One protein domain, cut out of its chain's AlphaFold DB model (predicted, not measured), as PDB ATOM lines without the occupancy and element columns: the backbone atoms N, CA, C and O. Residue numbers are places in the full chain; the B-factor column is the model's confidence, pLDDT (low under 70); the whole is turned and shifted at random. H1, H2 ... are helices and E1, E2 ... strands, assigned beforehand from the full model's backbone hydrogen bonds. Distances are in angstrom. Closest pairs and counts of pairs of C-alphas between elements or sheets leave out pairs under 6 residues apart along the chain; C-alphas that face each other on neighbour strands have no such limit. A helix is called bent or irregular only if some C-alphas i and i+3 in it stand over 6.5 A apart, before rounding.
ATOM      1  N   GLU A  56     280.154 102.824 361.020       43.81
ATOM      2  CA  GLU A  56     280.709 102.356 359.737       43.81
ATOM      3  C   GLU A  56     281.766 103.328 359.177       43.81
ATOM      4  O   GLU A  56     282.822 102.891 358.721       43.81
ATOM      5  N   ALA A  57     281.556 104.646 359.288       39.47
ATOM      6  CA  ALA A  57     282.533 105.655 358.864       39.47
ATOM      7  C   ALA A  57     283.803 105.663 359.737       39.47
ATOM      8  O   ALA A  57     284.915 105.800 359.219       39.47
ATOM      9  N   SER A  58     283.658 105.474 361.055       48.56
ATOM     10  CA  SER A  58     284.798 105.373 361.983       48.56
ATOM     11  C   SER A  58     285.564 104.056 361.804       48.56
ATOM     12  O   SER A  58     286.797 104.054 361.801       48.56
ATOM     13  N   GLY A  59     284.845 102.953 361.568       67.12
ATOM     14  CA  GLY A  59     285.417 101.654 361.213       67.12
ATOM     15  C   GLY A  59     286.173 101.688 359.883       67.12
ATOM     16  O   GLY A  59     287.297 101.196 359.810       67.12
ATOM     17  N   GLY A  60     285.625 102.353 358.861       80.56
ATOM     18  CA  GLY A  60     286.264 102.511 357.551       80.56
ATOM     19  C   GLY A  60     287.569 103.312 357.601       80.56
ATOM     20  O   GLY A  60     288.551 102.935 356.960       80.56
ATOM     21  N   LYS A  61     287.629 104.378 358.414       83.50
ATOM     22  CA  LYS A  61     288.865 105.157 358.609       83.50
ATOM     23  C   LYS A  61     289.942 104.345 359.334       83.50
ATOM     24  O   LYS A  61     291.094 104.358 358.905       83.50
ATOM     25  N   ALA A  62     289.576 103.626 360.398       87.94
ATOM     26  CA  ALA A  62     290.501 102.755 361.126       87.94
ATOM     27  C   ALA A  62     290.998 101.585 360.257       87.94
ATOM     28  O   ALA A  62     292.186 101.265 360.275       87.94
ATOM     29  N   LEU A  63     290.109 100.996 359.451       90.56
ATOM     30  CA  LEU A  63     290.445  99.979 358.459       90.56
ATOM     31  C   LEU A  63     291.463 100.523 357.452       90.56
ATOM     32  O   LEU A  63     292.554  99.971 357.345       90.56
ATOM     33  N   LEU A  64     291.162 101.635 356.772       93.00
ATOM     34  CA  LEU A  64     292.069 102.201 355.771       93.00
ATOM     35  C   LEU A  64     293.428 102.574 356.371       93.00
ATOM     36  O   LEU A  64     294.455 102.253 355.779       93.00
ATOM     37  N   ALA A  65     293.447 103.197 357.553       93.12
ATOM     38  CA  ALA A  65     294.686 103.547 358.242       93.12
ATOM     39  C   ALA A  65     295.553 102.311 358.540       93.12
ATOM     40  O   ALA A  65     296.772 102.375 358.402       93.12
ATOM     41  N   SER A  66     294.936 101.178 358.896       94.00
ATOM     42  CA  SER A  66     295.656  99.921 359.137       94.00
ATOM     43  C   SER A  66     296.169  99.237 357.864       94.00
ATOM     44  O   SER A  66     297.187  98.547 357.911       94.00
ATOM     45  N   LEU A  67     295.488  99.433 356.728       95.94
ATOM     46  CA  LEU A  67     295.850  98.836 355.440       95.94
ATOM     47  C   LEU A  67     296.857  99.676 354.653       95.94
ATOM     48  O   LEU A  67     297.634  99.116 353.883       95.94
ATOM     49  N   ALA A  68     296.858 101.000 354.836       95.56
ATOM     50  CA  ALA A  68     297.653 101.930 354.037       95.56
ATOM     51  C   ALA A  68     299.145 101.550 353.932       95.56
ATOM     52  O   ALA A  68     299.635 101.514 352.804       95.56
ATOM     53  N   PRO A  69     299.865 101.183 355.015       96.06
ATOM     54  CA  PRO A  69     301.272 100.788 354.901       96.06
ATOM     55  C   PRO A  69     301.480  99.566 353.995       96.06
ATOM     56  O   PRO A  69     302.383  99.561 353.163       96.06
ATOM     57  N   LEU A  70     300.603  98.561 354.109       96.62
ATOM     58  CA  LEU A  70     300.670  97.343 353.298       96.62
ATOM     59  C   LEU A  70     300.355  97.638 351.828       96.62
ATOM     60  O   LEU A  70     301.037  97.151 350.931       96.62
ATOM     61  N   LEU A  71     299.331  98.458 351.570       96.12
ATOM     62  CA  LEU A  71     298.917  98.808 350.212       96.12
ATOM     63  C   LEU A  71     299.962  99.665 349.489       96.12
ATOM     64  O   LEU A  71     300.171  99.456 348.295       96.12
ATOM     65  N   THR A  72     300.645 100.574 350.193       95.44
ATOM     66  CA  THR A  72     301.753 101.370 349.633       95.44
ATOM     67  C   THR A  72     302.874 100.480 349.098       95.44
ATOM     68  O   THR A  72     303.468 100.790 348.068       95.44
ATOM     69  N   GLU A  73     303.142  99.359 349.766       93.94
ATOM     70  CA  GLU A  73     304.185  98.412 349.374       93.94
ATOM     71  C   GLU A  73     303.704  97.412 348.304       93.94
ATOM     72  O   GLU A  73     304.432  97.066 347.371       93.94
ATOM     73  N   TRP A  74     302.464  96.939 348.431       95.06
ATOM     74  CA  TRP A  74     301.917  95.866 347.605       95.06
ATOM     75  C   TRP A  74     301.416  96.339 346.233       95.06
ATOM     76  O   TRP A  74     301.657  95.648 345.238       95.06
ATOM     77  N   LEU A  75     300.758  97.505 346.143       93.75
ATOM     78  CA  LEU A  75     300.180  98.011 344.887       93.75
ATOM     79  C   LEU A  75     301.219  98.213 343.770       93.75
ATOM     80  O   LEU A  75     300.970  97.735 342.662       93.75
ATOM     81  N   PRO A  76     302.397  98.832 344.007       92.31
ATOM     82  CA  PRO A  76     303.393  99.040 342.951       92.31
ATOM     83  C   PRO A  76     303.927  97.748 342.319       92.31
ATOM     84  O   PRO A  76     304.387  97.768 341.176       92.31
ATOM     85  N   ARG A  77     303.847  96.620 343.039       91.00
ATOM     86  CA  ARG A  77     304.256  95.292 342.549       91.00
ATOM     87  C   ARG A  77     303.226  94.664 341.616       91.00
ATOM     88  O   ARG A  77     303.548  93.719 340.895       91.00
ATOM     89  N   GLN A  78     301.997  95.174 341.607       90.12
ATOM     90  CA  GLN A  78     300.929  94.617 340.794       90.12
ATOM     91  C   GLN A  78     301.090  95.015 339.335       90.12
ATOM     92  O   GLN A  78     301.356  96.171 338.992       90.12
ATOM     93  N   GLY A  89     301.176 109.024 347.775       91.44
ATOM     94  CA  GLY A  89     301.038 110.056 348.806       91.44
ATOM     95  C   GLY A  89     299.965 109.731 349.845       91.44
ATOM     96  O   GLY A  89     300.038 110.192 350.981       91.44
ATOM     97  N   GLY A  90     298.983 108.899 349.489       92.94
ATOM     98  CA  GLY A  90     297.956 108.451 350.421       92.94
ATOM     99  C   GLY A  90     296.797 107.727 349.751       92.94
ATOM    100  O   GLY A  90     296.816 107.438 348.554       92.94
ATOM    101  N   PHE A  91     295.766 107.456 350.551       94.44
ATOM    102  CA  PHE A  91     294.568 106.750 350.115       94.44
ATOM    103  C   PHE A  91     293.291 107.410 350.638       94.44
ATOM    104  O   PHE A  91     293.263 107.963 351.738       94.44
ATOM    105  N   THR A  92     292.196 107.260 349.896       93.50
ATOM    106  CA  THR A  92     290.834 107.518 350.378       93.50
ATOM    107  C   THR A  92     289.971 106.287 350.152       93.50
ATOM    108  O   THR A  92     289.926 105.746 349.049       93.50
ATOM    109  N   LEU A  93     289.263 105.845 351.191       92.12
ATOM    110  CA  LEU A  93     288.321 104.738 351.083       92.12
ATOM    111  C   LEU A  93     287.058 105.225 350.370       92.12
ATOM    112  O   LEU A  93     286.415 106.165 350.829       92.12
ATOM    113  N   VAL A  94     286.722 104.590 349.249       90.25
ATOM    114  CA  VAL A  94     285.505 104.870 348.474       90.25
ATOM    115  C   VAL A  94     284.375 103.941 348.911       90.25
ATOM    116  O   VAL A  94     283.245 104.385 349.075       90.25
ATOM    117  N   SER A  95     284.674 102.655 349.111       89.94
ATOM    118  CA  SER A  95     283.711 101.660 349.587       89.94
ATOM    119  C   SER A  95     284.432 100.476 350.230       89.94
ATOM    120  O   SER A  95     285.557 100.158 349.843       89.94
ATOM    121  N   ALA A  96     283.785  99.829 351.198       90.75
ATOM    122  CA  ALA A  96     284.228  98.578 351.802       90.75
ATOM    123  C   ALA A  96     283.019  97.668 352.040       90.75
ATOM    124  O   ALA A  96     281.990  98.129 352.534       90.75
ATOM    125  N   ALA A  97     283.146  96.385 351.705       90.19
ATOM    126  CA  ALA A  97     282.106  95.387 351.919       90.19
ATOM    127  C   ALA A  97     282.708  94.035 352.320       90.19
ATOM    128  O   ALA A  97     283.553  93.489 351.612       90.19
ATOM    129  N   GLU A  98     282.246  93.469 353.434       91.19
ATOM    130  CA  GLU A  98     282.598  92.105 353.844       91.19
ATOM    131  C   GLU A  98     281.682  91.098 353.142       91.19
ATOM    132  O   GLU A  98     280.568  90.848 353.593       91.19
ATOM    133  N   LEU A  99     282.146  90.525 352.029       88.69
ATOM    134  CA  LEU A  99     281.452  89.456 351.298       88.69
ATOM    135  C   LEU A  99     281.380  88.152 352.100       88.69
ATOM    136  O   LEU A  99     280.413  87.401 351.987       88.69
ATOM    137  N   LEU A 100     282.409  87.901 352.910       88.38
ATOM    138  CA  LEU A 100     282.394  86.929 353.993       88.38
ATOM    139  C   LEU A 100     282.914  87.615 355.261       88.38
ATOM    140  O   LEU A 100     283.869  88.393 355.145       88.38
ATOM    141  N   PRO A 101     282.348  87.307 356.444       85.81
ATOM    142  CA  PRO A 101     282.780  87.903 357.703       85.81
ATOM    143  C   PRO A 101     284.295  87.804 357.880       85.81
ATOM    144  O   PRO A 101     284.872  86.720 357.800       85.81
ATOM    145  N   CYS A 102     284.941  88.946 358.101       81.44
ATOM    146  CA  CYS A 102     286.393  89.016 358.286       81.44
ATOM    147  C   CYS A 102     286.793  88.878 359.756       81.44
ATOM    148  O   CYS A 102     287.918  88.485 360.063       81.44
ATOM    149  N   THR A 103     285.866  89.200 360.662       70.81
ATOM    150  CA  THR A 103     286.043  89.085 362.109       70.81
ATOM    151  C   THR A 103     284.846  88.345 362.710       70.81
ATOM    152  O   THR A 103     283.691  88.713 362.523       70.81
ATOM    153  N   GLY A 104     285.125  87.229 363.375       60.94
ATOM    154  CA  GLY A 104     284.136  86.307 363.931       60.94
ATOM    155  C   GLY A 104     284.862  85.009 364.257       60.94
ATOM    156  O   GLY A 104     285.639  84.547 363.433       60.94
ATOM    157  N   GLY A 105     284.709  84.479 365.473       54.53
ATOM    158  CA  GLY A 105     285.592  83.470 366.089       54.53
ATOM    159  C   GLY A 105     285.626  82.062 365.468       54.53
ATOM    160  O   GLY A 105     285.733  81.089 366.206       54.53
ATOM    161  N   GLY A 106     285.519  81.933 364.145       60.25
ATOM    162  CA  GLY A 106     285.641  80.683 363.397       60.25
ATOM    163  C   GLY A 106     286.964  80.560 362.632       60.25
ATOM    164  O   GLY A 106     287.709  81.519 362.458       60.25
ATOM    165  N   SER A 107     287.241  79.356 362.128       63.88
ATOM    166  CA  SER A 107     288.395  79.036 361.269       63.88
ATOM    167  C   SER A 107     288.173  79.369 359.785       63.88
ATOM    168  O   SER A 107     288.994  79.028 358.931       63.88
ATOM    169  N   THR A 108     287.048  80.003 359.450       78.88
ATOM    170  CA  THR A 108     286.641  80.288 358.073       78.88
ATOM    171  C   THR A 108     287.353  81.514 357.520       78.88
ATOM    172  O   THR A 108     287.497  82.526 358.197       78.88
ATOM    173  N   VAL A 109     287.766  81.435 356.259       88.62
ATOM    174  CA  VAL A 109     288.377  82.554 355.538       88.62
ATOM    175  C   VAL A 109     287.339  83.648 355.270       88.62
ATOM    176  O   VAL A 109     286.270  83.356 354.739       88.62
ATOM    177  N   GLY A 110     287.677  84.895 355.596       91.62
ATOM    178  CA  GLY A 110     286.897  86.085 355.249       91.62
ATOM    179  C   GLY A 110     287.219  86.618 353.851       91.62
ATOM    180  O   GLY A 110     288.260  86.300 353.271       91.62
ATOM    181  N   LEU A 111     286.335  87.458 353.311       94.06
ATOM    182  CA  LEU A 111     286.490  88.090 352.001       94.06
ATOM    183  C   LEU A 111     286.044  89.542 352.084       94.06
ATOM    184  O   LEU A 111     284.865  89.832 352.286       94.06
ATOM    185  N   LEU A 112     286.993  90.442 351.866       94.50
ATOM    186  CA  LEU A 112     286.795  91.878 351.901       94.50
ATOM    187  C   LEU A 112     286.924  92.458 350.490       94.50
ATOM    188  O   LEU A 112     287.952  92.309 349.831       94.50
ATOM    189  N   HIS A 113     285.885  93.150 350.040       95.56
ATOM    190  CA  HIS A 113     285.901  93.971 348.835       95.56
ATOM    191  C   HIS A 113     286.165  95.428 349.214       95.56
ATOM    192  O   HIS A 113     285.520  95.954 350.122       95.56
ATOM    193  N   LEU A 114     287.114  96.075 348.535       95.25
ATOM    194  CA  LEU A 114     287.457  97.479 348.753       95.25
ATOM    195  C   LEU A 114     287.495  98.245 347.438       95.25
ATOM    196  O   LEU A 114     288.072  97.781 346.456       95.25
ATOM    197  N   LEU A 115     286.986  99.474 347.472       94.88
ATOM    198  CA  LEU A 115     287.311 100.514 346.506       94.88
ATOM    199  C   LEU A 115     288.159 101.577 347.194       94.88
ATOM    200  O   LEU A 115     287.721 102.196 348.166       94.88
ATOM    201  N   VAL A 116     289.366 101.805 346.684       94.00
ATOM    202  CA  VAL A 116     290.333 102.736 347.271       94.00
ATOM    203  C   VAL A 116     290.816 103.704 346.205       94.00
ATOM    204  O   VAL A 116     291.278 103.299 345.144       94.00
ATOM    205  N   ARG A 117     290.719 105.000 346.484       94.12
ATOM    206  CA  ARG A 117     291.335 106.051 345.680       94.12
ATOM    207  C   ARG A 117     292.783 106.225 346.119       94.12
ATOM    208  O   ARG A 117     293.030 106.403 347.308       94.12
ATOM    209  N   VAL A 118     293.712 106.150 345.176       93.56
ATOM    210  CA  VAL A 118     295.155 106.285 345.393       93.56
ATOM    211  C   VAL A 118     295.569 107.682 344.967       93.56
ATOM    212  O   VAL A 118     295.328 108.057 343.820       93.56
ATOM    213  N   HIS A 119     296.188 108.429 345.876       93.06
ATOM    214  CA  HIS A 119     296.673 109.781 345.616       93.06
ATOM    215  C   HIS A 119     298.149 109.724 345.264       93.06
ATOM    216  O   HIS A 119     298.959 109.184 346.024       93.06
ATOM    217  N   GLN A 120     298.498 110.258 344.100       87.62
ATOM    218  CA  GLN A 120     299.883 110.389 343.667       87.62
ATOM    219  C   GLN A 120     300.109 111.826 343.203       87.62
ATOM    220  O   GLN A 120     299.255 112.354 342.479       87.62
ATOM    221  N   PRO A 121     301.238 112.451 343.583       79.69
ATOM    222  CA  PRO A 121     301.578 113.770 343.074       79.69
ATOM    223  C   PRO A 121     301.627 113.707 341.545       79.69
ATOM    224  O   PRO A 121     302.171 112.749 340.977       79.69
ATOM    225  N   GLU A 122     301.029 114.687 340.868       64.06
ATOM    226  CA  GLU A 122     301.230 114.808 339.428       64.06
ATOM    227  C   GLU A 122     302.720 115.010 339.145       64.06
ATOM    228  O   GLU A 122     303.438 115.701 339.874       64.06
ATOM    229  N   SER A 198     294.218 111.183 341.071       79.69
ATOM    230  CA  SER A 198     293.545 110.233 341.959       79.69
ATOM    231  C   SER A 198     292.807 109.141 341.182       79.69
ATOM    232  O   SER A 198     291.741 109.353 340.601       79.69
ATOM    233  N   ASP A 199     293.381 107.940 341.187       88.31
ATOM    234  CA  ASP A 199     292.808 106.760 340.539       88.31
ATOM    235  C   ASP A 199     292.078 105.890 341.560       88.31
ATOM    236  O   ASP A 199     292.594 105.640 342.648       88.31
ATOM    237  N   CYS A 200     290.883 105.403 341.221       91.94
ATOM    238  CA  CYS A 200     290.157 104.452 342.059       91.94
ATOM    239  C   CYS A 200     290.510 103.016 341.662       91.94
ATOM    240  O   CYS A 200     290.464 102.673 340.481       91.94
ATOM    241  N   TYR A 201     290.839 102.177 342.642       94.31
ATOM    242  CA  TYR A 201     291.187 100.776 342.451       94.31
ATOM    243  C   TYR A 201     290.281  99.844 343.252       94.31
ATOM    244  O   TYR A 201     289.946 100.130 344.402       94.31
ATOM    245  N   GLN A 202     289.925  98.712 342.643       96.12
ATOM    246  CA  GLN A 202     289.190  97.618 343.270       96.12
ATOM    247  C   GLN A 202     290.141  96.537 343.792       96.12
ATOM    248  O   GLN A 202     290.949  95.982 343.038       96.12
ATOM    249  N   LEU A 203     289.980  96.178 345.065       97.00
ATOM    250  CA  LEU A 203     290.729  95.121 345.742       97.00
ATOM    251  C   LEU A 203     289.777  94.044 346.269       97.00
ATOM    252  O   LEU A 203     288.729  94.354 346.835       97.00
ATOM    253  N   LEU A 204     290.177  92.784 346.114       96.75
ATOM    254  CA  LEU A 204     289.520  91.619 346.700       96.75
ATOM    255  C   LEU A 204     290.531  90.947 347.626       96.75
ATOM    256  O   LEU A 204     291.516  90.371 347.163       96.75
ATOM    257  N   LEU A 205     290.321  91.064 348.933       96.62
ATOM    258  CA  LEU A 205     291.262  90.602 349.948       96.62
ATOM    259  C   LEU A 205     290.687  89.401 350.691       96.62
ATOM    260  O   LEU A 205     289.637  89.495 351.328       96.62
ATOM    261  N   GLY A 206     291.391  88.277 350.624       95.50
ATOM    262  CA  GLY A 206     291.158  87.150 351.509       95.50
ATOM    263  C   GLY A 206     291.713  87.468 352.892       95.50
ATOM    264  O   GLY A 206     292.818  88.002 353.013       95.50
ATOM    265  N   VAL A 207     290.948  87.140 353.932       93.19
ATOM    266  CA  VAL A 207     291.327  87.350 355.334       93.19
ATOM    267  C   VAL A 207     291.417  85.991 356.006       93.19
ATOM    268  O   VAL A 207     290.409  85.319 356.212       93.19
ATOM    269  N   LEU A 208     292.634  85.549 356.312       89.50
ATOM    270  CA  LEU A 208     292.850  84.273 356.984       89.50
ATOM    271  C   LEU A 208     292.904  84.504 358.504       89.50
ATOM    272  O   LEU A 208     293.824  85.195 358.969       89.50
ATOM    273  N   PRO A 209     291.954  83.943 359.279       78.19
ATOM    274  CA  PRO A 209     292.010  84.032 360.725       78.19
ATOM    275  C   PRO A 209     293.176  83.204 361.283       78.19
ATOM    276  O   PRO A 209     293.623  82.235 360.658       78.19
ATOM    277  N   PRO A 210     293.677  83.558 362.473       72.56
ATOM    278  CA  PRO A 210     294.579  82.704 363.225       72.56
ATOM    279  C   PRO A 210     293.994  81.303 363.439       72.56
ATOM    280  O   PRO A 210     292.855  81.163 363.877       72.56
ATOM    281  N   VAL A 211     294.791  80.265 363.179       62.94
ATOM    282  CA  VAL A 211     294.422  78.884 363.516       62.94
ATOM    283  C   VAL A 211     294.935  78.585 364.930       62.94
ATOM    284  O   VAL A 211     296.129  78.778 365.178       62.94
ATOM    285  N   ARG A 231     301.085  77.577 348.322       86.81
ATOM    286  CA  ARG A 231     300.485  77.894 347.016       86.81
ATOM    287  C   ARG A 231     299.954  79.330 346.899       86.81
ATOM    288  O   ARG A 231     299.877  79.847 345.794       86.81
ATOM    289  N   LEU A 232     299.603  79.971 348.014       90.81
ATOM    290  CA  LEU A 232     299.098  81.347 348.082       90.81
ATOM    291  C   LEU A 232     300.178  82.355 348.507       90.81
ATOM    292  O   LEU A 232     299.884  83.541 348.593       90.81
ATOM    293  N   ALA A 233     301.424  81.935 348.752       90.12
ATOM    294  CA  ALA A 233     302.483  82.833 349.226       90.12
ATOM    295  C   ALA A 233     302.718  84.030 348.285       90.12
ATOM    296  O   ALA A 233     302.899  85.154 348.744       90.12
ATOM    297  N   HIS A 234     302.627  83.804 346.971       89.50
ATOM    298  CA  HIS A 234     302.744  84.848 345.947       89.50
ATOM    299  C   HIS A 234     301.619  85.902 346.003       89.50
ATOM    300  O   HIS A 234     301.767  86.986 345.448       89.50
ATOM    301  N   ALA A 235     300.499  85.581 346.656       92.62
ATOM    302  CA  ALA A 235     299.330  86.438 346.792       92.62
ATOM    303  C   ALA A 235     299.345  87.268 348.086       92.62
ATOM    304  O   ALA A 235     298.424  88.052 348.307       92.62
ATOM    305  N   LEU A 236     300.348  87.101 348.957       95.19
ATOM    306  CA  LEU A 236     300.417  87.792 350.244       95.19
ATOM    307  C   LEU A 236     300.411  89.319 350.066       95.19
ATOM    308  O   LEU A 236     301.219  89.882 349.329       95.19
ATOM    309  N   VAL A 237     299.520  89.981 350.803       95.69
ATOM    310  CA  VAL A 237     299.492  91.442 350.955       95.69
ATOM    311  C   VAL A 237     300.227  91.839 352.230       95.69
ATOM    312  O   VAL A 237     301.052  92.744 352.207       95.69
ATOM    313  N   GLY A 238     299.957  91.148 353.343       93.81
ATOM    314  CA  GLY A 238     300.660  91.358 354.608       93.81
ATOM    315  C   GLY A 238     299.783  91.137 355.836       93.81
ATOM    316  O   GLY A 238     298.739  90.490 355.761       93.81
ATOM    317  N   ARG A 239     300.221  91.672 356.982       93.50
ATOM    318  CA  ARG A 239     299.497  91.611 358.260       93.50
ATOM    319  C   ARG A 239     299.346  93.012 358.850       93.50
ATOM    320  O   ARG A 239     300.367  93.642 359.128       93.50
ATOM    321  N   PRO A 240     298.120  93.515 359.062       92.00
ATOM    322  CA  PRO A 240     297.926  94.819 359.683       92.00
ATOM    323  C   PRO A 240     298.448  94.827 361.124       92.00
ATOM    324  O   PRO A 240     298.135  93.935 361.917       92.00
ATOM    325  N   ALA A 241     299.223  95.849 361.486       91.81
ATOM    326  CA  ALA A 241     299.753  96.011 362.845       91.81
ATOM    327  C   ALA A 241     298.709  96.567 363.835       91.81
ATOM    328  O   ALA A 241     298.862  96.440 365.052       91.81
ATOM    329  N   SER A 242     297.639  97.173 363.320       91.69
ATOM    330  CA  SER A 242     296.585  97.855 364.074       91.69
ATOM    331  C   SER A 242     295.226  97.699 363.378       91.69
ATOM    332  O   SER A 242     295.117  97.015 362.362       91.69
ATOM    333  N   GLY A 243     294.184  98.325 363.931       89.69
ATOM    334  CA  GLY A 243     292.855  98.361 363.320       89.69
ATOM    335  C   GLY A 243     292.060  97.054 363.446       89.69
ATOM    336  O   GLY A 243     292.462  96.142 364.171       89.69
ATOM    337  N   PRO A 244     290.907  96.966 362.761       88.69
ATOM    338  CA  PRO A 244     289.962  95.857 362.920       88.69
ATOM    339  C   PRO A 244     290.498  94.504 362.428       88.69
ATOM    340  O   PRO A 244     290.047  93.468 362.897       88.69
ATOM    341  N   LEU A 245     291.481  94.498 361.520       89.75
ATOM    342  CA  LEU A 245     292.092  93.281 360.964       89.75
ATOM    343  C   LEU A 245     293.486  93.002 361.548       89.75
ATOM    344  O   LEU A 245     294.300  92.311 360.929       89.75
ATOM    345  N   ARG A 246     293.792  93.570 362.722       90.12
ATOM    346  CA  ARG A 246     295.100  93.444 363.373       90.12
ATOM    347  C   ARG A 246     295.516  91.979 363.521       90.12
ATOM    348  O   ARG A 246     294.782  91.170 364.077       90.12
ATOM    349  N   GLY A 247     296.731  91.666 363.075       86.06
ATOM    350  CA  GLY A 247     297.341  90.338 363.206       86.06
ATOM    351  C   GLY A 247     296.819  89.278 362.229       86.06
ATOM    352  O   GLY A 247     297.424  88.209 362.131       86.06
ATOM    353  N   LEU A 248     295.752  89.570 361.476       89.62
ATOM    354  CA  LEU A 248     295.212  88.673 360.454       89.62
ATOM    355  C   LEU A 248     296.085  88.699 359.196       89.62
ATOM    356  O   LEU A 248     296.742  89.698 358.900       89.62
ATOM    357  N   VAL A 249     296.095  87.598 358.443       92.31
ATOM    358  CA  VAL A 249     296.827  87.524 357.171       92.31
ATOM    359  C   VAL A 249     295.915  87.952 356.031       92.31
ATOM    360  O   VAL A 249     294.858  87.358 355.826       92.31
ATOM    361  N   LEU A 250     296.359  88.956 355.276       94.88
ATOM    362  CA  LEU A 250     295.688  89.469 354.087       94.88
ATOM    363  C   LEU A 250     296.408  89.008 352.824       94.88
ATOM    364  O   LEU A 250     297.639  89.064 352.749       94.88
ATOM    365  N   TYR A 251     295.647  88.585 351.822       95.56
ATOM    366  CA  TYR A 251     296.172  88.118 350.538       95.56
ATOM    367  C   TYR A 251     295.177  88.385 349.396       95.56
ATOM    368  O   TYR A 251     294.000  88.631 349.640       95.56
ATOM    369  N   GLU A 252     295.638  88.355 348.145       94.81
ATOM    370  CA  GLU A 252     294.795  88.526 346.954       94.81
ATOM    371  C   GLU A 252     293.808  87.357 346.823       94.81
ATOM    372  O   GLU A 252     294.199  86.208 346.604       94.81
ATOM    373  N   ALA A 253     292.516  87.657 346.967       95.69
ATOM    374  CA  ALA A 253     291.467  86.651 347.083       95.69
ATOM    375  C   ALA A 253     291.309  85.804 345.821       95.69
ATOM    376  O   ALA A 253     290.997  84.619 345.928       95.69
ATOM    377  N   LEU A 254     291.536  86.381 344.634       94.31
ATOM    378  CA  LEU A 254     291.389  85.641 343.379       94.31
ATOM    379  C   LEU A 254     292.397  84.493 343.251       94.31
ATOM    380  O   LEU A 254     292.145  83.568 342.488       94.31
TER     381      LEU A 254
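Overview. This is residues 56 to 78, 89 to 122, 198 to 211 and 231 to 254 of the 699 residues of the protein "Maltokinase" of Streptomyces zagrosensis (UniProt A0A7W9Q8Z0). A strongly twisted sheet of five strands, three long ones (E1, E2, E3) and two short ones (E5, E4), has a bent helix, H1, along one face. The first arm, H1a, crosses over E1, and the second arm, H1b, lies beside the strands, next to the short edge strand E4; a short helix, H2, leads into E4. The 95 printed residues hold two named helices and five named strands, in the order H1 E1 E2 E3 H2 E4 E5. The sheet order is E1 - E2 - E3 - E5 - E4, all antiparallel, and the class is mixed, helices and strands. The whole is compact, with a radius of gyration of the C-alphas of 12.8 A and spans of 44 by 32 by 22 A.

Along the chain. H1, residues 56 to 77, begins at C-alpha 56 (280.709, 102.356, 359.737); it was assigned as one helix by its hydrogen bonds but is bent, with C-alphas 66 and 69 7.1 A apart. Its arms are H1a, residues 56 to 66, 15.2 A, and H1b, residues 69 to 77, 13.8 A; H1b is itself irregular, with C-alphas 73 and 76 6.50 A apart. E1, residues 90 to 100, is 26.8 A long and bends by 65 degrees at residue 94. E2, residues 110 to 121, is 33.6 A long, and E3, residues 198 to 208, is 30.0 A. H2, residues 231 to 235, is irregular, with C-alphas 231 and 234 7.4 A apart. E4 is residues 236 to 238, and E5, residues 249 to 252, ends at C-alpha 252 (294.795, 88.526, 346.954).

Arrangement. E1 and E2 form a hairpin, with N 94 and O 115 at 2.8 A. E2 and E3 are antiparallel at 151 degrees, with N 112 and O 205 at 2.9 A. E3 and E5 have N 206 and O 251 at 2.8 A. E4 and E5, also a hairpin, have N 237 and O 250 at 2.9 A. H1a and H1b are on the same face of the sheet E1 E2 E3 E5 E4, an arrangement of two layers, that is, helices on one face of a sheet. H1a runs across the strands at a height of 9.2 A over the sheet; its closest C-alphas to E1 are those of Leu 64 and Leu 93, 6.5 A. H1b, at a height of 4.8 A, is over none of the strands; its closest C-alphas to E4 are those of Trp 74 and Val 237, 6.1 A. The two arms stand at a steep tilt of 67 degrees. H2 only grazes the sheet, with residues 232 to 235. In H1a every O i to N i+4 pair is within hydrogen-bond range; in H1b 3 of 5 are, and in H2 0 of 1, beside 1 of 2 O i to N i+3 pairs.

Size, cuts and confidence. The two farthest C-alphas, of Gly 106 and Glu 122, are 44.5 A apart. Residues 79 to 88, 123 to 197 and 212 to 230 are not printed, with C-alpha gaps of 17.4 A, 9.3 A and 17.6 A. Of the links that are printed whole, none is long. The pLDDT is under 70 at residues 56 to 59, 104 to 107, 122 and 211.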